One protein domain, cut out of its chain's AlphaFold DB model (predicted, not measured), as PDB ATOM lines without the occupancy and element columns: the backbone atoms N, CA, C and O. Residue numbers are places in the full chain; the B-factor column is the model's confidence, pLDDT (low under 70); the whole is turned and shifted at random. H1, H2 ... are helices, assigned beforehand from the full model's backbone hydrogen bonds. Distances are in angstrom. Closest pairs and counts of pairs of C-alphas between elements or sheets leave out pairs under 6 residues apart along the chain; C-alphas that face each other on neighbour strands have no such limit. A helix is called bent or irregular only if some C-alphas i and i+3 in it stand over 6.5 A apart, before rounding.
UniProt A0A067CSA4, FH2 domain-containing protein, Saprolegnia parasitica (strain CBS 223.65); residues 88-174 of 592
ATOM      1  N   ALA A  88      13.089   3.398  -9.051       78.69
ATOM      2  CA  ALA A  88      14.044   3.015  -8.015       78.69
ATOM      3  C   ALA A  88      14.646   1.619  -8.236       78.69
ATOM      4  O   ALA A  88      15.830   1.398  -7.977       78.69
ATOM      5  N   MET A  89      13.863   0.674  -8.771       78.19
ATOM      6  CA  MET A  89      14.330  -0.679  -9.079       78.19
ATOM      7  C   MET A  89      15.483  -0.684 -10.098       78.19
ATOM      8  O   MET A  89      16.452  -1.415  -9.906       78.19
ATOM      9  N   TYR A  90      15.425   0.147 -11.143       80.56
ATOM     10  CA  TYR A  90      16.446   0.171 -12.199       80.56
ATOM     11  C   TYR A  90      17.758   0.790 -11.705       80.56
ATOM     12  O   TYR A  90      18.836   0.268 -11.990       80.56
ATOM     13  N   TYR A  91      17.682   1.838 -10.882       80.50
ATOM     14  CA  TYR A  91      18.864   2.398 -10.220       80.50
ATOM     15  C   TYR A  91      19.449   1.433  -9.176       80.50
ATOM     16  O   TYR A  91      20.669   1.343  -9.033       80.50
ATOM     17  N   LYS A  92      18.607   0.640  -8.496       79.94
ATOM     18  CA  LYS A  92      19.057  -0.424  -7.585       79.94
ATOM     19  C   LYS A  92      19.775  -1.554  -8.330       79.94
ATOM     20  O   LYS A  92      20.802  -2.005  -7.838       79.94
ATOM     21  N   MET A  93      19.295  -1.950  -9.514       80.12
ATOM     22  CA  MET A  93      19.956  -2.943 -10.378       80.12
ATOM     23  C   MET A  93      21.355  -2.484 -10.821       80.12
ATOM     24  O   MET A  93      22.303  -3.268 -10.777       80.12
ATOM     25  N   LEU A  94      21.508  -1.203 -11.173       79.12
ATOM     26  CA  LEU A  94      22.825  -0.618 -11.459       79.12
ATOM     27  C   LEU A  94      23.724  -0.614 -10.214       79.12
ATOM     28  O   LEU A  94      24.902  -0.955 -10.296       79.12
ATOM     29  N   LYS A  95      23.165  -0.291  -9.042       79.62
ATOM     30  CA  LYS A  95      23.901  -0.289  -7.768       79.62
ATOM     31  C   LYS A  95      24.333  -1.692  -7.322       79.62
ATOM     32  O   LYS A  95      25.352  -1.820  -6.654       79.62
ATOM     33  N   THR A  96      23.597  -2.740  -7.702       78.62
ATOM     34  CA  THR A  96      23.954  -4.148  -7.444       78.62
ATOM     35  C   THR A  96      24.951  -4.721  -8.459       78.62
ATOM     36  O   THR A  96      25.235  -5.913  -8.414       78.62
ATOM     37  N   GLY A  97      25.488  -3.894  -9.366       69.12
ATOM     38  CA  GLY A  97      26.560  -4.277 -10.288       69.12
ATOM     39  C   GLY A  97      26.100  -4.920 -11.597       69.12
ATOM     40  O   GLY A  97      26.926  -5.513 -12.289       69.12
ATOM     41  N   LEU A  98      24.813  -4.823 -11.964       75.75
ATOM     42  CA  LEU A  98      24.368  -5.284 -13.283       75.75
ATOM     43  C   LEU A  98      24.859  -4.321 -14.385       75.75
ATOM     44  O   LEU A  98      24.785  -3.103 -14.193       75.75
ATOM     45  N   PRO A  99      25.293  -4.834 -15.555       79.00
ATOM     46  CA  PRO A  99      25.696  -3.995 -16.683       79.00
ATOM     47  C   PRO A  99      24.567  -3.071 -17.154       79.00
ATOM     48  O   PRO A  99      23.395  -3.468 -17.193       79.00
ATOM     49  N   LYS A 100      24.914  -1.838 -17.551       75.56
ATOM     50  CA  LYS A 100      23.949  -0.801 -17.957       75.56
ATOM     51  C   LYS A 100      23.080  -1.270 -19.128       75.56
ATOM     52  O   LYS A 100      21.890  -0.969 -19.160       75.56
ATOM     53  N   GLU A 101      23.637  -2.070 -20.029       73.50
ATOM     54  CA  GLU A 101      22.981  -2.634 -21.212       73.50
ATOM     55  C   GLU A 101      21.840  -3.591 -20.833       73.50
ATOM     56  O   GLU A 101      20.768  -3.571 -21.441       73.50
ATOM     57  N   VAL A 102      22.027  -4.386 -19.774       74.69
ATOM     58  CA  VAL A 102      21.007  -5.318 -19.267       74.69
ATOM     59  C   VAL A 102      19.843  -4.541 -18.656       74.69
ATOM     60  O   VAL A 102      18.675  -4.857 -18.896       74.69
ATOM     61  N   VAL A 103      20.147  -3.471 -17.918       78.81
ATOM     62  CA  VAL A 103      19.126  -2.592 -17.334       78.81
ATOM     63  C   VAL A 103      18.372  -1.824 -18.428       78.81
ATOM     64  O   VAL A 103      17.156  -1.681 -18.335       78.81
ATOM     65  N   GLN A 104      19.039  -1.407 -19.509       79.12
ATOM     66  CA  GLN A 104      18.390  -0.793 -20.679       79.12
ATOM     67  C   GLN A 104      17.445  -1.753 -21.403       79.12
ATOM     68  O   GLN A 104      16.344  -1.357 -21.793       79.12
ATOM     69  N   HIS A 105      17.842  -3.018 -21.556       74.75
ATOM     70  CA  HIS A 105      16.971  -4.042 -22.124       74.75
ATOM     71  C   HIS A 105      15.737  -4.260 -21.239       74.75
ATOM     72  O   HIS A 105      14.615  -4.338 -21.739       74.75
ATOM     73  N   LYS A 106      15.920  -4.277 -19.912       73.19
ATOM     74  CA  LYS A 106      14.813  -4.410 -18.960       73.19
ATOM     75  C   LYS A 106      13.872  -3.198 -18.977       73.19
ATOM     76  O   LYS A 106      12.662  -3.386 -19.022       73.19
ATOM     77  N   LEU A 107      14.407  -1.978 -19.035       76.69
ATOM     78  CA  LEU A 107      13.623  -0.747 -19.212       76.69
ATOM     79  C   LEU A 107      12.803  -0.778 -20.503       76.69
ATOM     80  O   LEU A 107      11.618  -0.450 -20.487       76.69
ATOM     81  N   SER A 108      13.417  -1.232 -21.598       74.56
ATOM     82  CA  SER A 108      12.754  -1.348 -22.900       74.56
ATOM     83  C   SER A 108      11.623  -2.381 -22.872       74.56
ATOM     84  O   SER A 108      10.547  -2.115 -23.404       74.56
ATOM     85  N   ALA A 109      11.829  -3.521 -22.204       69.75
ATOM     86  CA  ALA A 109      10.793  -4.536 -22.001       69.75
ATOM     87  C   ALA A 109       9.609  -4.006 -21.169       69.75
ATOM     88  O   ALA A 109       8.459  -4.333 -21.453       69.75
ATOM     89  N   ASP A 110       9.885  -3.138 -20.194       72.19
ATOM     90  CA  ASP A 110       8.871  -2.528 -19.329       72.19
ATOM     91  C   ASP A 110       8.255  -1.242 -19.945       72.19
ATOM     92  O   ASP A 110       7.454  -0.550 -19.305       72.19
ATOM     93  N   GLY A 111       8.605  -0.916 -21.201       66.56
ATOM     94  CA  GLY A 111       8.060   0.211 -21.967       66.56
ATOM     95  C   GLY A 111       8.550   1.591 -21.513       66.56
ATOM     96  O   GLY A 111       7.868   2.591 -21.743       66.56
ATOM     97  N   ILE A 112       9.702   1.658 -20.844       72.75
ATOM     98  CA  ILE A 112      10.312   2.881 -20.309       72.75
ATOM     99  C   ILE A 112      11.543   3.233 -21.151       72.75
ATOM    100  O   ILE A 112      12.358   2.371 -21.472       72.75
ATOM    101  N   SER A 113      11.698   4.510 -21.517       72.38
ATOM    102  CA  SER A 113      12.844   4.957 -22.322       72.38
ATOM    103  C   SER A 113      14.169   4.686 -21.603       72.38
ATOM    104  O   SER A 113      14.369   5.105 -20.461       72.38
ATOM    105  N   ALA A 114      15.114   4.053 -22.308       73.75
ATOM    106  CA  ALA A 114      16.476   3.808 -21.829       73.75
ATOM    107  C   ALA A 114      17.224   5.103 -21.445       73.75
ATOM    108  O   ALA A 114      18.177   5.055 -20.667       73.75
ATOM    109  N   ARG A 115      16.752   6.263 -21.937       75.44
ATOM    110  CA  ARG A 115      17.258   7.605 -21.599       75.44
ATOM    111  C   ARG A 115      17.043   7.997 -20.141       75.44
ATOM    112  O   ARG A 115      17.689   8.928 -19.675       75.44
ATOM    113  N   LEU A 116      16.200   7.272 -19.405       78.56
ATOM    114  CA  LEU A 116      16.071   7.421 -17.956       78.56
ATOM    115  C   LEU A 116      17.424   7.261 -17.242       78.56
ATOM    116  O   LEU A 116      17.729   8.023 -16.334       78.56
ATOM    117  N   LEU A 117      18.263   6.317 -17.683       74.25
ATOM    118  CA  LEU A 117      19.577   6.062 -17.071       74.25
ATOM    119  C   LEU A 117      20.630   7.121 -17.416       74.25
ATOM    120  O   LEU A 117      21.734   7.080 -16.877       74.25
ATOM    121  N   ASP A 118      20.310   8.020 -18.346       71.88
ATOM    122  CA  ASP A 118      21.159   9.143 -18.734       71.88
ATOM    123  C   ASP A 118      20.725  10.447 -18.026       71.88
ATOM    124  O   ASP A 118      21.366  11.484 -18.196       71.88
ATOM    125  N   LEU A 119      19.643  10.406 -17.233       71.00
ATOM    126  CA  LEU A 119      19.241  11.476 -16.319       71.00
ATOM    127  C   LEU A 119      19.920  11.297 -14.956       71.00
ATOM    128  O   LEU A 119      20.110  10.176 -14.482       71.00
ATOM    129  N   ASP A 120      20.239  12.420 -14.309       68.94
ATOM    130  CA  ASP A 120      20.768  12.428 -12.944       68.94
ATOM    131  C   ASP A 120      19.772  11.738 -11.983       68.94
ATOM    132  O   ASP A 120      18.592  12.106 -11.981       68.94
ATOM    133  N   PRO A 121      20.201  10.767 -11.153       67.69
ATOM    134  CA  PRO A 121      19.338  10.103 -10.172       67.69
ATOM    135  C   PRO A 121      18.632  11.064  -9.197       67.69
ATOM    136  O   PRO A 121      17.569  10.736  -8.672       67.69
ATOM    137  N   THR A 122      19.190  12.258  -8.976       67.56
ATOM    138  CA  THR A 122      18.615  13.317  -8.127       67.56
ATOM    139  C   THR A 122      17.608  14.215  -8.859       67.56
ATOM    140  O   THR A 122      17.001  15.100  -8.252       67.56
ATOM    141  N   HIS A 123      17.395  14.002 -10.161       69.12
ATOM    142  CA  HIS A 123      16.421  14.757 -10.944       69.12
ATOM    143  C   HIS A 123      14.995  14.508 -10.414       69.12
ATOM    144  O   HIS A 123      14.679  13.380 -10.035       69.12
ATOM    145  N   PRO A 124      14.101  15.518 -10.407       70.44
ATOM    146  CA  PRO A 124      12.702  15.326 -10.027       70.44
ATOM    147  C   PRO A 124      12.029  14.237 -10.865       70.44
ATOM    148  O   PRO A 124      12.313  14.125 -12.062       70.44
ATOM    149  N   SER A 125      11.121  13.469 -10.262       71.19
ATOM    150  CA  SER A 125      10.410  12.411 -10.974       71.19
ATOM    151  C   SER A 125       9.696  12.930 -12.227       71.19
ATOM    152  O   SER A 125       9.098  14.011 -12.246       71.19
ATOM    153  N   VAL A 126       9.775  12.142 -13.301       71.38
ATOM    154  CA  VAL A 126       9.212  12.456 -14.614       71.38
ATOM    155  C   VAL A 126       8.242  11.344 -15.015       71.38
ATOM    156  O   VAL A 126       8.603  10.172 -14.929       71.38
ATOM    157  N   PRO A 127       7.029  11.650 -15.511       68.62
ATOM    158  CA  PRO A 127       6.124  10.628 -16.035       68.62
ATOM    159  C   PRO A 127       6.759   9.820 -17.175       68.62
ATOM    160  O   PRO A 127       7.426  10.405 -18.029       68.62
ATOM    161  N   LYS A 128       6.470   8.511 -17.258       67.25
ATOM    162  CA  LYS A 128       7.061   7.578 -18.247       67.25
ATOM    163  C   LYS A 128       7.059   8.108 -19.689       67.25
ATOM    164  O   LYS A 128       8.032   7.948 -20.416       67.25
ATOM    165  N   ASN A 129       6.000   8.819 -20.072       67.69
ATOM    166  CA  ASN A 129       5.796   9.342 -21.428       67.69
ATOM    167  C   ASN A 129       6.524  10.669 -21.718       67.69
ATOM    168  O   ASN A 129       6.404  11.191 -22.822       67.69
ATOM    169  N   LYS A 130       7.212  11.257 -20.731       71.12
ATOM    170  CA  LYS A 130       7.906  12.555 -20.838       71.12
ATOM    171  C   LYS A 130       9.406  12.463 -20.543       71.12
ATOM    172  O   LYS A 130      10.076  13.491 -20.479       71.12
ATOM    173  N   ILE A 131       9.935  11.251 -20.366       71.06
ATOM    174  CA  ILE A 131      11.350  11.013 -20.041       71.06
ATOM    175  C   ILE A 131      12.266  11.583 -21.132       71.06
ATOM    176  O   ILE A 131      13.249  12.247 -20.815       71.06
ATOM    177  N   ASP A 132      11.911  11.416 -22.408       67.81
ATOM    178  CA  ASP A 132      12.723  11.923 -23.524       67.81
ATOM    179  C   ASP A 132      12.749  13.460 -23.587       67.81
ATOM    180  O   ASP A 132      13.779  14.058 -23.902       67.81
ATOM    181  N   ASP A 133      11.635  14.112 -23.244       71.25
ATOM    182  CA  ASP A 133      11.554  15.574 -23.179       71.25
ATOM    183  C   ASP A 133      12.377  16.122 -22.004       71.25
ATOM    184  O   ASP A 133      13.099  17.111 -22.154       71.25
ATOM    185  N   ALA A 134      12.320  15.453 -20.848       70.06
ATOM    186  CA  ALA A 134      13.132  15.799 -19.686       70.06
ATOM    187  C   ALA A 134      14.632  15.604 -19.958       70.06
ATOM    188  O   ALA A 134      15.434  16.475 -19.618       70.06
ATOM    189  N   PHE A 135      15.005  14.520 -20.646       71.44
ATOM    190  CA  PHE A 135      16.381  14.272 -21.074       71.44
ATOM    191  C   PHE A 135      16.897  15.365 -22.011       71.44
ATOM    192  O   PHE A 135      17.968  15.920 -21.774       71.44
ATOM    193  N   ARG A 136      16.113  15.768 -23.018       72.19
ATOM    194  CA  ARG A 136      16.482  16.878 -23.915       72.19
ATOM    195  C   ARG A 136      16.661  18.197 -23.164       72.19
ATOM    196  O   ARG A 136      17.603  18.937 -23.439       72.19
ATOM    197  N   ALA A 137      15.787  18.493 -22.204       73.62
ATOM    198  CA  ALA A 137      15.907  19.697 -21.384       73.62
ATOM    199  C   ALA A 137      17.168  19.673 -20.498       73.62
ATOM    200  O   ALA A 137      17.851  20.692 -20.379       73.62
ATOM    201  N   HIS A 138      17.501  18.521 -19.908       73.00
ATOM    202  CA  HIS A 138      18.738  18.331 -19.147       73.00
ATOM    203  C   HIS A 138      19.974  18.498 -20.041       73.00
ATOM    204  O   HIS A 138      20.866  19.283 -19.721       73.00
ATOM    205  N   GLN A 139      19.977  17.855 -21.210       70.50
ATOM    206  CA  GLN A 139      21.051  17.942 -22.196       70.50
ATOM    207  C   GLN A 139      21.336  19.397 -22.604       70.50
ATOM    208  O   GLN A 139      22.488  19.828 -22.604       70.50
ATOM    209  N   LEU A 140      20.294  20.187 -22.888       74.25
ATOM    210  CA  LEU A 140      20.440  21.600 -23.249       74.25
ATOM    211  C   LEU A 140      21.060  22.439 -22.122       74.25
ATOM    212  O   LEU A 140      21.940  23.253 -22.401       74.25
ATOM    213  N   LYS A 141      20.665  22.206 -20.863       75.06
ATOM    214  CA  LYS A 141      21.250  22.896 -19.696       75.06
ATOM    215  C   LYS A 141      22.731  22.567 -19.515       75.06
ATOM    216  O   LYS A 141      23.535  23.458 -19.243       75.06
ATOM    217  N   VAL A 142      23.103  21.298 -19.684       74.31
ATOM    218  CA  VAL A 142      24.500  20.857 -19.588       74.31
ATOM    219  C   VAL A 142      25.334  21.491 -20.705       74.31
ATOM    220  O   VAL A 142      26.389  22.060 -20.433       74.31
ATOM    221  N   ILE A 143      24.838  21.483 -21.947       76.44
ATOM    222  CA  ILE A 143      25.498  22.121 -23.097       76.44
ATOM    223  C   ILE A 143      25.692  23.628 -22.873       76.44
ATOM    224  O   ILE A 143      26.733  24.178 -23.236       76.44
ATOM    225  N   GLU A 144      24.710  24.311 -22.283       78.31
ATOM    226  CA  GLU A 144      24.761  25.756 -22.050       78.31
ATOM    227  C   GLU A 144      25.957  26.160 -21.171       78.31
ATOM    228  O   GLU A 144      26.665  27.114 -21.505       78.31
ATOM    229  N   LYS A 145      26.278  25.368 -20.137       79.31
ATOM    230  CA  LYS A 145      27.471  25.561 -19.289       79.31
ATOM    231  C   LYS A 145      28.766  25.595 -20.113       79.31
ATOM    232  O   LYS A 145      29.591  26.492 -19.932       79.31
ATOM    233  N   TYR A 146      28.937  24.659 -21.045       79.12
ATOM    234  CA  TYR A 146      30.142  24.564 -21.880       79.12
ATOM    235  C   TYR A 146      30.152  25.595 -23.020       79.12
ATOM    236  O   TYR A 146      31.209  26.127 -23.362       79.12
ATOM    237  N   LYS A 147      28.982  25.989 -23.542       77.25
ATOM    238  CA  LYS A 147      28.859  27.113 -24.489       77.25
ATOM    239  C   LYS A 147      29.264  28.450 -23.866       77.25
ATOM    240  O   LYS A 147      29.850  29.286 -24.553       77.25
ATOM    241  N   VAL A 148      29.008  28.659 -22.574       78.69
ATOM    242  CA  VAL A 148      29.480  29.853 -21.852       78.69
ATOM    243  C   VAL A 148      31.006  29.848 -21.695       78.69
ATOM    244  O   VAL A 148      31.623  30.902 -21.831       78.69
ATOM    245  N   MET A 149      31.638  28.685 -21.485       77.56
ATOM    246  CA  MET A 149      33.107  28.567 -21.435       77.56
ATOM    247  C   MET A 149      33.759  28.896 -22.785       77.56
ATOM    248  O   MET A 149      34.745  29.630 -22.821       77.56
ATOM    249  N   LEU A 150      33.155  28.447 -23.892       78.94
ATOM    250  CA  LEU A 150      33.572  28.827 -25.248       78.94
ATOM    251  C   LEU A 150      33.426  30.340 -25.480       78.94
ATOM    252  O   LEU A 150      34.340  30.981 -25.992       78.94
ATOM    253  N   LYS A 151      32.315  30.943 -25.032       78.38
ATOM    254  CA  LYS A 151      32.099  32.402 -25.116       78.38
ATOM    255  C   LYS A 151      33.073  33.221 -24.263       78.38
ATOM    256  O   LYS A 151      33.302  34.384 -24.576       78.38
ATOM    257  N   ARG A 152      33.647  32.641 -23.205       76.69
ATOM    258  CA  ARG A 152      34.663  33.277 -22.344       76.69
ATOM    259  C   ARG A 152      36.101  33.104 -22.859       76.69
ATOM    260  O   ARG A 152      37.035  33.428 -22.136       76.69
ATOM    261  N   GLY A 153      36.279  32.627 -24.095       69.44
ATOM    262  CA  GLY A 153      37.581  32.559 -24.764       69.44
ATOM    263  C   GLY A 153      38.388  31.290 -24.480       69.44
ATOM    264  O   GLY A 153      39.576  31.249 -24.789       69.44
ATOM    265  N   MET A 154      37.776  30.249 -23.901       74.25
ATOM    266  CA  MET A 154      38.444  28.959 -23.704       74.25
ATOM    267  C   MET A 154      38.545  28.191 -25.038       74.25
ATOM    268  O   MET A 154      37.532  28.077 -25.734       74.25
ATOM    269  N   PRO A 155      39.719  27.628 -25.399       76.19
ATOM    270  CA  PRO A 155      39.886  26.879 -26.642       76.19
ATOM    271  C   PRO A 155      38.947  25.670 -26.732       76.19
ATOM    272  O   PRO A 155      38.766  24.937 -25.757       76.19
ATOM    273  N   GLU A 156      38.400  25.417 -27.921       71.12
ATOM    274  CA  GLU A 156      37.387  24.378 -28.156       71.12
ATOM    275  C   GLU A 156      37.847  22.978 -27.716       71.12
ATOM    276  O   GLU A 156      37.098  22.259 -27.053       71.12
ATOM    277  N   GLY A 157      39.109  22.626 -27.981       71.75
ATOM    278  CA  GLY A 157      39.690  21.352 -27.548       71.75
ATOM    279  C   GLY A 157      39.782  21.205 -26.024       71.75
ATOM    280  O   GLY A 157      39.589  20.109 -25.500       71.75
ATOM    281  N   ALA A 158      40.000  22.303 -25.293       74.81
ATOM    282  CA  ALA A 158      40.047  22.289 -23.830       74.81
ATOM    283  C   ALA A 158      38.649  22.113 -23.222       74.81
ATOM    284  O   ALA A 158      38.490  21.374 -22.251       74.81
ATOM    285  N   VAL A 159      37.620  22.719 -23.828       77.31
ATOM    286  CA  VAL A 159      36.221  22.535 -23.411       77.31
ATOM    287  C   VAL A 159      35.758  21.103 -23.685       77.31
ATOM    288  O   VAL A 159      35.160  20.487 -22.808       77.31
ATOM    289  N   GLN A 160      36.094  20.526 -24.843       77.94
ATOM    290  CA  GLN A 160      35.788  19.122 -25.148       77.94
ATOM    291  C   GLN A 160      36.524  18.150 -24.213       77.94
ATOM    292  O   GLN A 160      35.939  17.168 -23.761       77.94
ATOM    293  N   HIS A 161      37.787  18.426 -23.878       74.50
ATOM    294  CA  HIS A 161      38.528  17.646 -22.887       74.50
ATOM    295  C   HIS A 161      37.902  17.768 -21.492       74.50
ATOM    296  O   HIS A 161      37.771  16.772 -20.784       74.50
ATOM    297  N   LYS A 162      37.439  18.966 -21.113       74.19
ATOM    298  CA  LYS A 162      36.717  19.184 -19.856       74.19
ATOM    299  C   LYS A 162      35.379  18.441 -19.829       74.19
ATOM    300  O   LYS A 162      35.062  17.841 -18.813       74.19
ATOM    301  N   MET A 163      34.647  18.405 -20.942       76.06
ATOM    302  CA  MET A 163      33.430  17.596 -21.078       76.06
ATOM    303  C   MET A 163      33.717  16.102 -20.932       76.06
ATOM    304  O   MET A 163      33.020  15.442 -20.171       76.06
ATOM    305  N   LYS A 164      34.783  15.586 -21.562       73.31
ATOM    306  CA  LYS A 164      35.210  14.188 -21.374       73.31
ATOM    307  C   LYS A 164      35.561  13.882 -19.917       73.31
ATOM    308  O   LYS A 164      35.175  12.832 -19.419       73.31
ATOM    309  N   MET A 165      36.258  14.794 -19.236       67.12
ATOM    310  CA  MET A 165      36.605  14.645 -17.815       67.12
ATOM    311  C   MET A 165      35.379  14.700 -16.898       67.12
ATOM    312  O   MET A 165      35.335  13.998 -15.896       67.12
ATOM    313  N   ASP A 166      34.373  15.493 -17.263       66.38
ATOM    314  CA  ASP A 166      33.104  15.593 -16.542       66.38
ATOM    315  C   ASP A 166      32.101  14.482 -16.971       66.38
ATOM    316  O   ASP A 166      30.953  14.488 -16.531       66.38
ATOM    317  N   GLY A 167      32.510  13.532 -17.828       57.59
ATOM    318  CA  GLY A 167      31.692  12.396 -18.281       57.59
ATOM    319  C   GLY A 167      30.588  12.741 -19.291       57.59
ATOM    320  O   GLY A 167      29.702  11.925 -19.540       57.59
ATOM    321  N   VAL A 168      30.626  13.938 -19.879       69.50
ATOM    322  CA  VAL A 168      29.644  14.438 -20.851       69.50
ATOM    323  C   VAL A 168      30.153  14.196 -22.269       69.50
ATOM    324  O   VAL A 168      31.286  14.550 -22.595       69.50
ATOM    325  N   ASP A 169      29.309  13.636 -23.141       68.69
ATOM    326  CA  ASP A 169      29.671  13.395 -24.542       68.69
ATOM    327  C   ASP A 169      29.973  14.729 -25.270       68.69
ATOM    328  O   ASP A 169      29.082  15.577 -25.408       68.69
ATOM    329  N   PRO A 170      31.209  14.940 -25.774       69.69
ATOM    330  CA  PRO A 170      31.585  16.151 -26.508       69.69
ATOM    331  C   PRO A 170      30.745  16.404 -27.764       69.69
ATOM    332  O   PRO A 170      30.627  17.553 -28.197       69.69
ATOM    333  N   ASN A 171      30.120  15.364 -28.328       65.38
ATOM    334  CA  ASN A 171      29.261  15.473 -29.509       65.38
ATOM    335  C   ASN A 171      27.980  16.278 -29.240       65.38
ATOM    336  O   ASN A 171      27.327  16.736 -30.176       65.38
ATOM    337  N   TRP A 172      27.630  16.510 -27.972       72.62
ATOM    338  CA  TRP A 172      26.497  17.351 -27.588       72.62
ATOM    339  C   TRP A 172      26.701  18.838 -27.931       72.62
ATOM    340  O   TRP A 172      25.719  19.557 -28.114       72.62
ATOM    341  N   LEU A 173      27.947  19.322 -28.053       66.62
ATOM    342  CA  LEU A 173      28.226  20.716 -28.437       66.62
ATOM    343  C   LEU A 173      27.955  20.989 -29.923       66.62
ATOM    344  O   LEU A 173      27.456  22.068 -30.257       66.62
ATOM    345  N   TYR A 174      28.270  20.020 -30.788       65.31
ATOM    346  CA  TYR A 174      28.194  20.133 -32.248       65.31
ATOM    347  C   TYR A 174      27.653  18.840 -32.874       65.31
ATOM    348  O   TYR A 174      28.409  18.091 -33.496       65.31
TER     349      TYR A 174
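AT A GLANCE: This is residues 88 to 174 of the 592 residues of the protein "FH2 domain-containing protein" of Saprolegnia parasitica (strain CBS 223.65) (UniProt A0A067CSA4). The long helix H4 has a group at each end: H3 and the hairpin of H1 and H2 near its start, and H5 folded back in a V at its far end. The printed part has 87 residues with five named helices, H1 to H5 in order, and is all helix. It is loose: radius of gyration of the C-alphas 15.3 A, spans 45 by 26 by 21 A.

HOW THE PARTS SIT: Start at H1, residues 88 to 95, a hairpin with H2, residues 100 to 109. H2 touches H3, residues 114 to 118. H4, residues 128 to 151, touches H3 with 131 to 135 alone. H5, residues 156 to 165, touches H4 at 146 to 150 alone; C-alphas 150 and 156, the closest, are 6.5 A apart. O i to N i+4 pairs are within hydrogen-bond range throughout H1, H2 and H5, 17 of 20 in H4, and 0 of 1 in H3, against 2 of 2 O i to N i+3.

IN THESE COORDINATES: Find C-alpha 88 at (14.044, 3.015, -8.015). H4 runs 35.9 A to C-alpha 151 at (32.099, 32.402, -25.116), irregular where C-alphas 129 and 132 are 7.7 A apart.

THE WHOLE: The printed part has no cut; 21 residues, among them 165 to 171, have pLDDT under 70.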